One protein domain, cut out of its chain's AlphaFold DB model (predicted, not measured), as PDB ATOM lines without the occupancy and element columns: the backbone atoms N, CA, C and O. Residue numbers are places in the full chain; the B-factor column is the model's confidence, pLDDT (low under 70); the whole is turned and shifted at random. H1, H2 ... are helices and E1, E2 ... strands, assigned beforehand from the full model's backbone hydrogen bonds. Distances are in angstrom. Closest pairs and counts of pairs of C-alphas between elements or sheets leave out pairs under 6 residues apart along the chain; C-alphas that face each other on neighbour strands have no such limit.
ATOM      1  N   PRO A  51     -29.940 -47.776  -9.695       93.75
ATOM      2  CA  PRO A  51     -31.238 -47.315 -10.167       93.75
ATOM      3  C   PRO A  51     -31.090 -46.427 -11.404       93.75
ATOM      4  O   PRO A  51     -30.211 -45.560 -11.458       93.75
ATOM      5  N   PHE A  52     -31.951 -46.629 -12.398       92.25
ATOM      6  CA  PHE A  52     -31.937 -45.829 -13.616       92.25
ATOM      7  C   PHE A  52     -32.551 -44.451 -13.348       92.25
ATOM      8  O   PHE A  52     -33.766 -44.268 -13.340       92.25
ATOM      9  N   THR A  53     -31.690 -43.475 -13.057       91.94
ATOM     10  CA  THR A  53     -32.120 -42.137 -12.636       91.94
ATOM     11  C   THR A  53     -32.700 -41.319 -13.793       91.94
ATOM     12  O   THR A  53     -32.443 -41.588 -14.968       91.94
ATOM     13  N   ALA A  54     -33.440 -40.255 -13.467       91.50
ATOM     14  CA  ALA A  54     -33.979 -39.324 -14.462       91.50
ATOM     15  C   ALA A  54     -32.881 -38.681 -15.335       91.50
ATOM     16  O   ALA A  54     -33.080 -38.497 -16.534       91.50
ATOM     17  N   GLU A  55     -31.700 -38.403 -14.771       91.25
ATOM     18  CA  GLU A  55     -30.554 -37.877 -15.526       91.25
ATOM     19  C   GLU A  55     -30.024 -38.903 -16.541       91.25
ATOM     20  O   GLU A  55     -29.766 -38.569 -17.699       91.25
ATOM     21  N   MET A  56     -29.905 -40.174 -16.138       92.06
ATOM     22  CA  MET A  56     -29.509 -41.259 -17.043       92.06
ATOM     23  C   MET A  56     -30.557 -41.474 -18.138       92.06
ATOM     24  O   MET A  56     -30.197 -41.643 -19.306       92.06
ATOM     25  N   LYS A  57     -31.843 -41.407 -17.776       91.56
ATOM     26  CA  LYS A  57     -32.962 -41.468 -18.719       91.56
ATOM     27  C   LYS A  57     -32.872 -40.350 -19.756       91.56
ATOM     28  O   LYS A  57     -32.961 -40.631 -20.949       91.56
ATOM     29  N   GLN A  58     -32.621 -39.114 -19.327       92.88
ATOM     30  CA  GLN A  58     -32.498 -37.965 -20.222       92.88
ATOM     31  C   GLN A  58     -31.297 -38.095 -21.170       92.88
ATOM     32  O   GLN A  58     -31.460 -37.964 -22.383       92.88
ATOM     33  N   LYS A  59     -30.112 -38.454 -20.661       92.56
ATOM     34  CA  LYS A  59     -28.930 -38.700 -21.510       92.56
ATOM     35  C   LYS A  59     -29.199 -39.789 -22.548       92.56
ATOM     36  O   LYS A  59     -28.873 -39.632 -23.723       92.56
ATOM     37  N   ARG A  60     -29.845 -40.883 -22.137       91.38
ATOM     38  CA  ARG A  60     -30.174 -41.990 -23.042       91.38
ATOM     39  C   ARG A  60     -31.220 -41.598 -24.083       91.38
ATOM     40  O   ARG A  60     -31.136 -42.047 -25.225       91.38
ATOM     41  N   ARG A  61     -32.171 -40.740 -23.716       93.25
ATOM     42  CA  ARG A  61     -33.152 -40.159 -24.636       93.25
ATOM     43  C   ARG A  61     -32.469 -39.346 -25.731       93.25
ATOM     44  O   ARG A  61     -32.736 -39.587 -26.905       93.25
ATOM     45  N   GLU A  62     -31.550 -38.458 -25.366       93.81
ATOM     46  CA  GLU A  62     -30.791 -37.640 -26.322       93.81
ATOM     47  C   GLU A  62     -29.939 -38.491 -27.274       93.81
ATOM     48  O   GLU A  62     -29.877 -38.214 -28.473       93.81
ATOM     49  N   GLU A  63     -29.305 -39.555 -26.771       93.25
ATOM     50  CA  GLU A  63     -28.567 -40.509 -27.609       93.25
ATOM     51  C   GLU A  63     -29.475 -41.208 -28.628       93.25
ATOM     52  O   GLU A  63     -29.096 -41.359 -29.790       93.25
ATOM     53  N   LEU A  64     -30.664 -41.649 -28.206       93.06
ATOM     54  CA  LEU A  64     -31.603 -42.363 -29.071       93.06
ATOM     55  C   LEU A  64     -32.243 -41.445 -30.117       93.06
ATOM     56  O   LEU A  64     -32.420 -41.877 -31.253       93.06
ATOM     57  N   GLN A  65     -32.519 -40.187 -29.773       92.06
ATOM     58  CA  GLN A  65     -33.060 -39.190 -30.703       92.06
ATOM     59  C   GLN A  65     -32.082 -38.831 -31.828       92.06
ATOM     60  O   GLN A  65     -32.508 -38.543 -32.943       92.06
ATOM     61  N   LYS A  66     -30.771 -38.878 -31.564       92.44
ATOM     62  CA  LYS A  66     -29.733 -38.615 -32.576       92.44
ATOM     63  C   LYS A  66     -29.560 -39.762 -33.575       92.44
ATOM     64  O   LYS A  66     -28.894 -39.581 -34.592       92.44
ATOM     65  N   LYS A  67     -30.109 -40.952 -33.299       91.81
ATOM     66  CA  LYS A  67     -29.975 -42.097 -34.204       91.81
ATOM     67  C   LYS A  67     -30.898 -41.938 -35.404       91.81
ATOM     68  O   LYS A  67     -32.105 -41.790 -35.255       91.81
ATOM     69  N   LYS A  68     -30.310 -42.052 -36.589       93.06
ATOM     70  CA  LYS A  68     -30.993 -41.986 -37.879       93.06
ATOM     71  C   LYS A  68     -31.139 -43.369 -38.505       93.06
ATOM     72  O   LYS A  68     -30.330 -44.268 -38.242       93.06
ATOM     73  N   LYS A  69     -32.169 -43.554 -39.333       91.75
ATOM     74  CA  LYS A  69     -32.304 -44.765 -40.154       91.75
ATOM     75  C   LYS A  69     -31.152 -44.845 -41.149       91.75
ATOM     76  O   LYS A  69     -30.606 -43.836 -41.586       91.75
ATOM     77  N   ARG A  70     -30.787 -46.068 -41.521       91.56
ATOM     78  CA  ARG A  70     -29.773 -46.334 -42.542       91.56
ATOM     79  C   ARG A  70     -30.354 -47.251 -43.599       91.56
ATOM     80  O   ARG A  70     -31.016 -48.227 -43.255       91.56
ATOM     81  N   GLN A  71     -30.072 -46.961 -44.861       90.12
ATOM     82  CA  GLN A  71     -30.503 -47.778 -45.987       90.12
ATOM     83  C   GLN A  71     -29.316 -48.098 -46.888       90.12
ATOM     84  O   GLN A  71     -28.409 -47.286 -47.072       90.12
ATOM     85  N   LYS A  72     -29.323 -49.303 -47.459       88.38
ATOM     86  CA  LYS A  72     -28.331 -49.702 -48.449       88.38
ATOM     87  C   LYS A  72     -28.696 -49.092 -49.803       88.38
ATOM     88  O   LYS A  72     -29.758 -49.397 -50.341       88.38
ATOM     89  N   GLN A  73     -27.816 -48.260 -50.347       84.00
ATOM     90  CA  GLN A  73     -27.892 -47.751 -51.714       84.00
ATOM     91  C   GLN A  73     -26.652 -48.237 -52.473       84.00
ATOM     92  O   GLN A  73     -25.523 -47.834 -52.182       84.00
ATOM     93  N   GLY A  74     -26.856 -49.170 -53.407       84.94
ATOM     94  CA  GLY A  74     -25.761 -49.879 -54.075       84.94
ATOM     95  C   GLY A  74     -24.922 -50.688 -53.079       84.94
ATOM     96  O   GLY A  74     -25.450 -51.512 -52.332       84.94
ATOM     97  N   GLU A  75     -23.612 -50.445 -53.043       85.62
ATOM     98  CA  GLU A  75     -22.682 -51.100 -52.108       85.62
ATOM     99  C   GLU A  75     -22.526 -50.369 -50.762       85.62
ATOM    100  O   GLU A  75     -21.891 -50.898 -49.848       85.62
ATOM    101  N   LYS A  76     -23.107 -49.173 -50.599       85.06
ATOM    102  CA  LYS A  76     -22.893 -48.316 -49.423       85.06
ATOM    103  C   LYS A  76     -24.136 -48.232 -48.538       85.06
ATOM    104  O   LYS A  76     -25.267 -48.296 -49.014       85.06
ATOM    105  N   MET A  77     -23.920 -48.067 -47.234       87.12
ATOM    106  CA  MET A  77     -24.969 -47.712 -46.273       87.12
ATOM    107  C   MET A  77     -25.022 -46.190 -46.149       87.12
ATOM    108  O   MET A  77     -24.015 -45.574 -45.809       87.12
ATOM    109  N   VAL A  78     -26.184 -45.602 -46.417       88.69
ATOM    110  CA  VAL A  78     -26.429 -44.157 -46.348       88.69
ATOM    111  C   VAL A  78     -27.368 -43.872 -45.175       88.69
ATOM    112  O   VAL A  78     -28.339 -44.605 -44.970       88.69
ATOM    113  N   GLU A  79     -27.061 -42.848 -44.378       89.06
ATOM    114  CA  GLU A  79     -27.961 -42.348 -43.332       89.06
ATOM    115  C   GLU A  79     -29.085 -41.523 -43.961       89.06
ATOM    116  O   GLU A  79     -28.833 -40.626 -44.760       89.06
ATOM    117  N   LEU A  80     -30.323 -41.850 -43.601       89.50
ATOM    118  CA  LEU A  80     -31.514 -41.096 -43.978       89.50
ATOM    119  C   LEU A  80     -31.769 -40.006 -42.939       89.50
ATOM    120  O   LEU A  80     -31.424 -40.180 -41.777       89.50
ATOM    121  N   ASP A  81     -32.445 -38.921 -43.307       88.75
ATOM    122  CA  ASP A  81     -32.814 -37.879 -42.337       88.75
ATOM    123  C   ASP A  81     -33.930 -38.293 -41.370       88.75
ATOM    124  O   ASP A  81     -34.167 -37.624 -40.364       88.75
ATOM    125  N   GLU A  82     -34.570 -39.432 -41.626       89.12
ATOM    126  CA  GLU A  82     -35.568 -40.002 -40.734       89.12
ATOM    127  C   GLU A  82     -34.949 -40.535 -39.428       89.12
ATOM    128  O   GLU A  82     -33.950 -41.271 -39.459       89.12
ATOM    129  N   PRO A  83     -35.575 -40.258 -38.269       91.56
ATOM    130  CA  PRO A  83     -35.141 -40.821 -37.001       91.56
ATOM    131  C   PRO A  83     -35.326 -42.342 -36.986       91.56
ATOM    132  O   PRO A  83     -36.290 -42.889 -37.529       91.56
ATOM    133  N   LEU A  84     -34.394 -43.037 -36.329       93.56
ATOM    134  CA  LEU A  84     -34.441 -44.491 -36.161       93.56
ATOM    135  C   LEU A  84     -35.595 -44.925 -35.248       93.56
ATOM    136  O   LEU A  84     -36.170 -45.988 -35.467       93.56
ATOM    137  N   TYR A  85     -35.917 -44.106 -34.246       92.25
ATOM    138  CA  TYR A  85     -36.965 -44.361 -33.264       92.25
ATOM    139  C   TYR A  85     -37.893 -43.155 -33.147       92.25
ATOM    140  O   TYR A  85     -37.434 -42.011 -33.166       92.25
ATOM    141  N   THR A  86     -39.189 -43.406 -32.975       92.50
ATOM    142  CA  THR A  86     -40.150 -42.353 -32.626       92.50
ATOM    143  C   THR A  86     -40.011 -41.957 -31.154       92.50
ATOM    144  O   THR A  86     -39.461 -42.703 -30.343       92.50
ATOM    145  N   ALA A  87     -40.529 -40.784 -30.780       92.25
ATOM    146  CA  ALA A  87     -40.508 -40.336 -29.385       92.25
ATOM    147  C   ALA A  87     -41.210 -41.331 -28.440       92.25
ATOM    148  O   ALA A  87     -40.699 -41.603 -27.356       92.25
ATOM    149  N   GLU A  88     -42.325 -41.919 -28.879       92.81
ATOM    150  CA  GLU A  88     -43.076 -42.928 -28.123       92.81
ATOM    151  C   GLU A  88     -42.267 -44.213 -27.921       92.81
ATOM    152  O   GLU A  88     -42.165 -44.705 -26.800       92.81
ATOM    153  N   GLN A  89     -41.607 -44.711 -28.975       93.69
ATOM    154  CA  GLN A  89     -40.732 -45.884 -28.880       93.69
ATOM    155  C   GLN A  89     -39.566 -45.646 -27.918       93.69
ATOM    156  O   GLN A  89     -39.171 -46.548 -27.180       93.69
ATOM    157  N   ILE A  90     -39.002 -44.433 -27.912       93.06
ATOM    158  CA  ILE A  90     -37.932 -44.066 -26.980       93.06
ATOM    159  C   ILE A  90     -38.445 -44.098 -25.541       93.06
ATOM    160  O   ILE A  90     -37.805 -44.717 -24.693       93.06
ATOM    161  N   GLU A  91     -39.593 -43.488 -25.252       92.69
ATOM    162  CA  GLU A  91     -40.158 -43.509 -23.899       92.69
ATOM    163  C   GLU A  91     -40.537 -44.922 -23.445       92.69
ATOM    164  O   GLU A  91     -40.267 -45.277 -22.299       92.69
ATOM    165  N   GLU A  92     -41.070 -45.759 -24.336       93.69
ATOM    166  CA  GLU A  92     -41.372 -47.160 -24.034       93.69
ATOM    167  C   GLU A  92     -40.096 -47.952 -23.705       93.69
ATOM    168  O   GLU A  92     -40.044 -48.672 -22.704       93.69
ATOM    169  N   MET A  93     -39.040 -47.804 -24.514       91.38
ATOM    170  CA  MET A  93     -37.750 -48.452 -24.263       91.38
ATOM    171  C   MET A  93     -37.151 -48.011 -22.928       91.38
ATOM    172  O   MET A  93     -36.656 -48.847 -22.177       91.38
ATOM    173  N   LEU A  94     -37.193 -46.710 -22.630       91.88
ATOM    174  CA  LEU A  94     -36.618 -46.155 -21.407       91.88
ATOM    175  C   LEU A  94     -37.464 -46.453 -20.165       91.88
ATOM    176  O   LEU A  94     -36.904 -46.622 -19.087       91.88
ATOM    177  N   GLY A  95     -38.790 -46.532 -20.296       88.69
ATOM    178  CA  GLY A  95     -39.706 -46.843 -19.196       88.69
ATOM    179  C   GLY A  95     -39.575 -48.275 -18.676       88.69
ATOM    180  O   GLY A  95     -39.875 -48.533 -17.516       88.69
ATOM    181  N   LYS A  96     -39.070 -49.198 -19.502       91.19
ATOM    182  CA  LYS A  96     -38.797 -50.592 -19.109       91.19
ATOM    183  C   LYS A  96     -37.501 -50.755 -18.306       91.19
ATOM    184  O   LYS A  96     -37.255 -51.832 -17.768       91.19
ATOM    185  N   ILE A  97     -36.657 -49.723 -18.236       90.12
ATOM    186  CA  ILE A  97     -35.356 -49.786 -17.565       90.12
ATOM    187  C   ILE A  97     -35.520 -49.319 -16.120       90.12
ATOM    188  O   ILE A  97     -35.709 -48.135 -15.856       90.12
ATOM    189  N   THR A  98     -35.405 -50.252 -15.179       88.56
ATOM    190  CA  THR A  98     -35.392 -49.956 -13.737       88.56
ATOM    191  C   THR A  98     -33.975 -49.764 -13.206       88.56
ATOM    192  O   THR A  98     -33.733 -48.943 -12.323       88.56
ATOM    193  N   GLU A  99     -33.020 -50.491 -13.782       92.12
ATOM    194  CA  GLU A  99     -31.636 -50.543 -13.335       92.12
ATOM    195  C   GLU A  99     -30.679 -50.498 -14.523       92.12
ATOM    196  O   GLU A  99     -30.961 -51.028 -15.600       92.12
ATOM    197  N   ALA A 100     -29.511 -49.906 -14.304       90.06
ATOM    198  CA  ALA A 100     -28.433 -49.850 -15.275       90.06
ATOM    199  C   ALA A 100     -27.121 -50.360 -14.660       90.06
ATOM    200  O   ALA A 100     -26.932 -50.235 -13.448       90.06
TER     201      ALA A 100
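AT A GLANCE: This is residues 51 to 100 of the 145 residues of an uncharacterized protein of Butyricicoccus sp. 1XD8-22 (UniProt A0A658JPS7). The printed part is a long, narrow rod that goes out and folds back on itself: a two-stranded hairpin, E1 and E2, makes one end, and two helices, H1 and H2, lie side by side at a steep tilt towards the other. H1 and E1 run out along the rod, the chain turns at residues 74 and 75, and E2 and H2 come back, which brings the first and last printed residues near each other. There are 50 residues printed, with two named helices and two named strands in the order H1, E1, E2, H2; the sheet is E1 - E2, antiparallel, and the class is mixed, helices and strands. The whole is loose, with a radius of gyration of the C-alphas of 13.7 A, and the C-alphas span 44 by 18 by 14 A.

HOW THE PARTS SIT: Start with H1, residues 54 to 65, and look across to H2, residues 87 to 95. They touch, and their closest C-alphas are those of Lys 57 and Leu 94, 6.5 A apart. Their lines stand at a steep tilt of 39 degrees, and they run opposite ways. In both helices every O i to N i+4 pair is within hydrogen-bond range. Go on to E1, residues 68 to 73, and E2, residues 76 to 83, a hairpin of antiparallel neighbour strands with 147 degrees between their directions. Look for N 71 and O 78, 2.9 A apart, and N 80 and O 69, 2.8 A apart, both within hydrogen-bond range. C-alphas 70 and 79 face each other at 4.4 A. E2 bends by 50 degrees at residue 80. The closest C-alphas of H1 and E2 are those of Gln 65 and Pro 83, 6.8 A apart, while E1 and H2 are apart.

IN THESE COORDINATES: Find C-alpha 54 at (-33.979, -39.324, -14.462); from there H1 runs 16.3 A to C-alpha 65. E1 goes from Lys 68 to Gln 73, 15.3 A, and its last C-alpha is at (-27.892, -47.751, -51.714). E2 returns from Lys 76 to Pro 83, 19.0 A. H2 runs 12.1 A from Ala 87 to Gly 95, whose C-alpha is at (-39.706, -46.843, -19.196).

THE WHOLE: The two C-alphas farthest apart are those of Pro 51 and Gly 74, at 44.3 A, while the C-alphas of Pro 51 and Ala 100, the first and last printed, are 6.4 A apart. The printed part has no cut, and the links H1 to E1, E1 to E2 and E2 to H2 are tight. In this predicted model the mean pLDDT of the printed part is 91.0, and no printed residue is under 70.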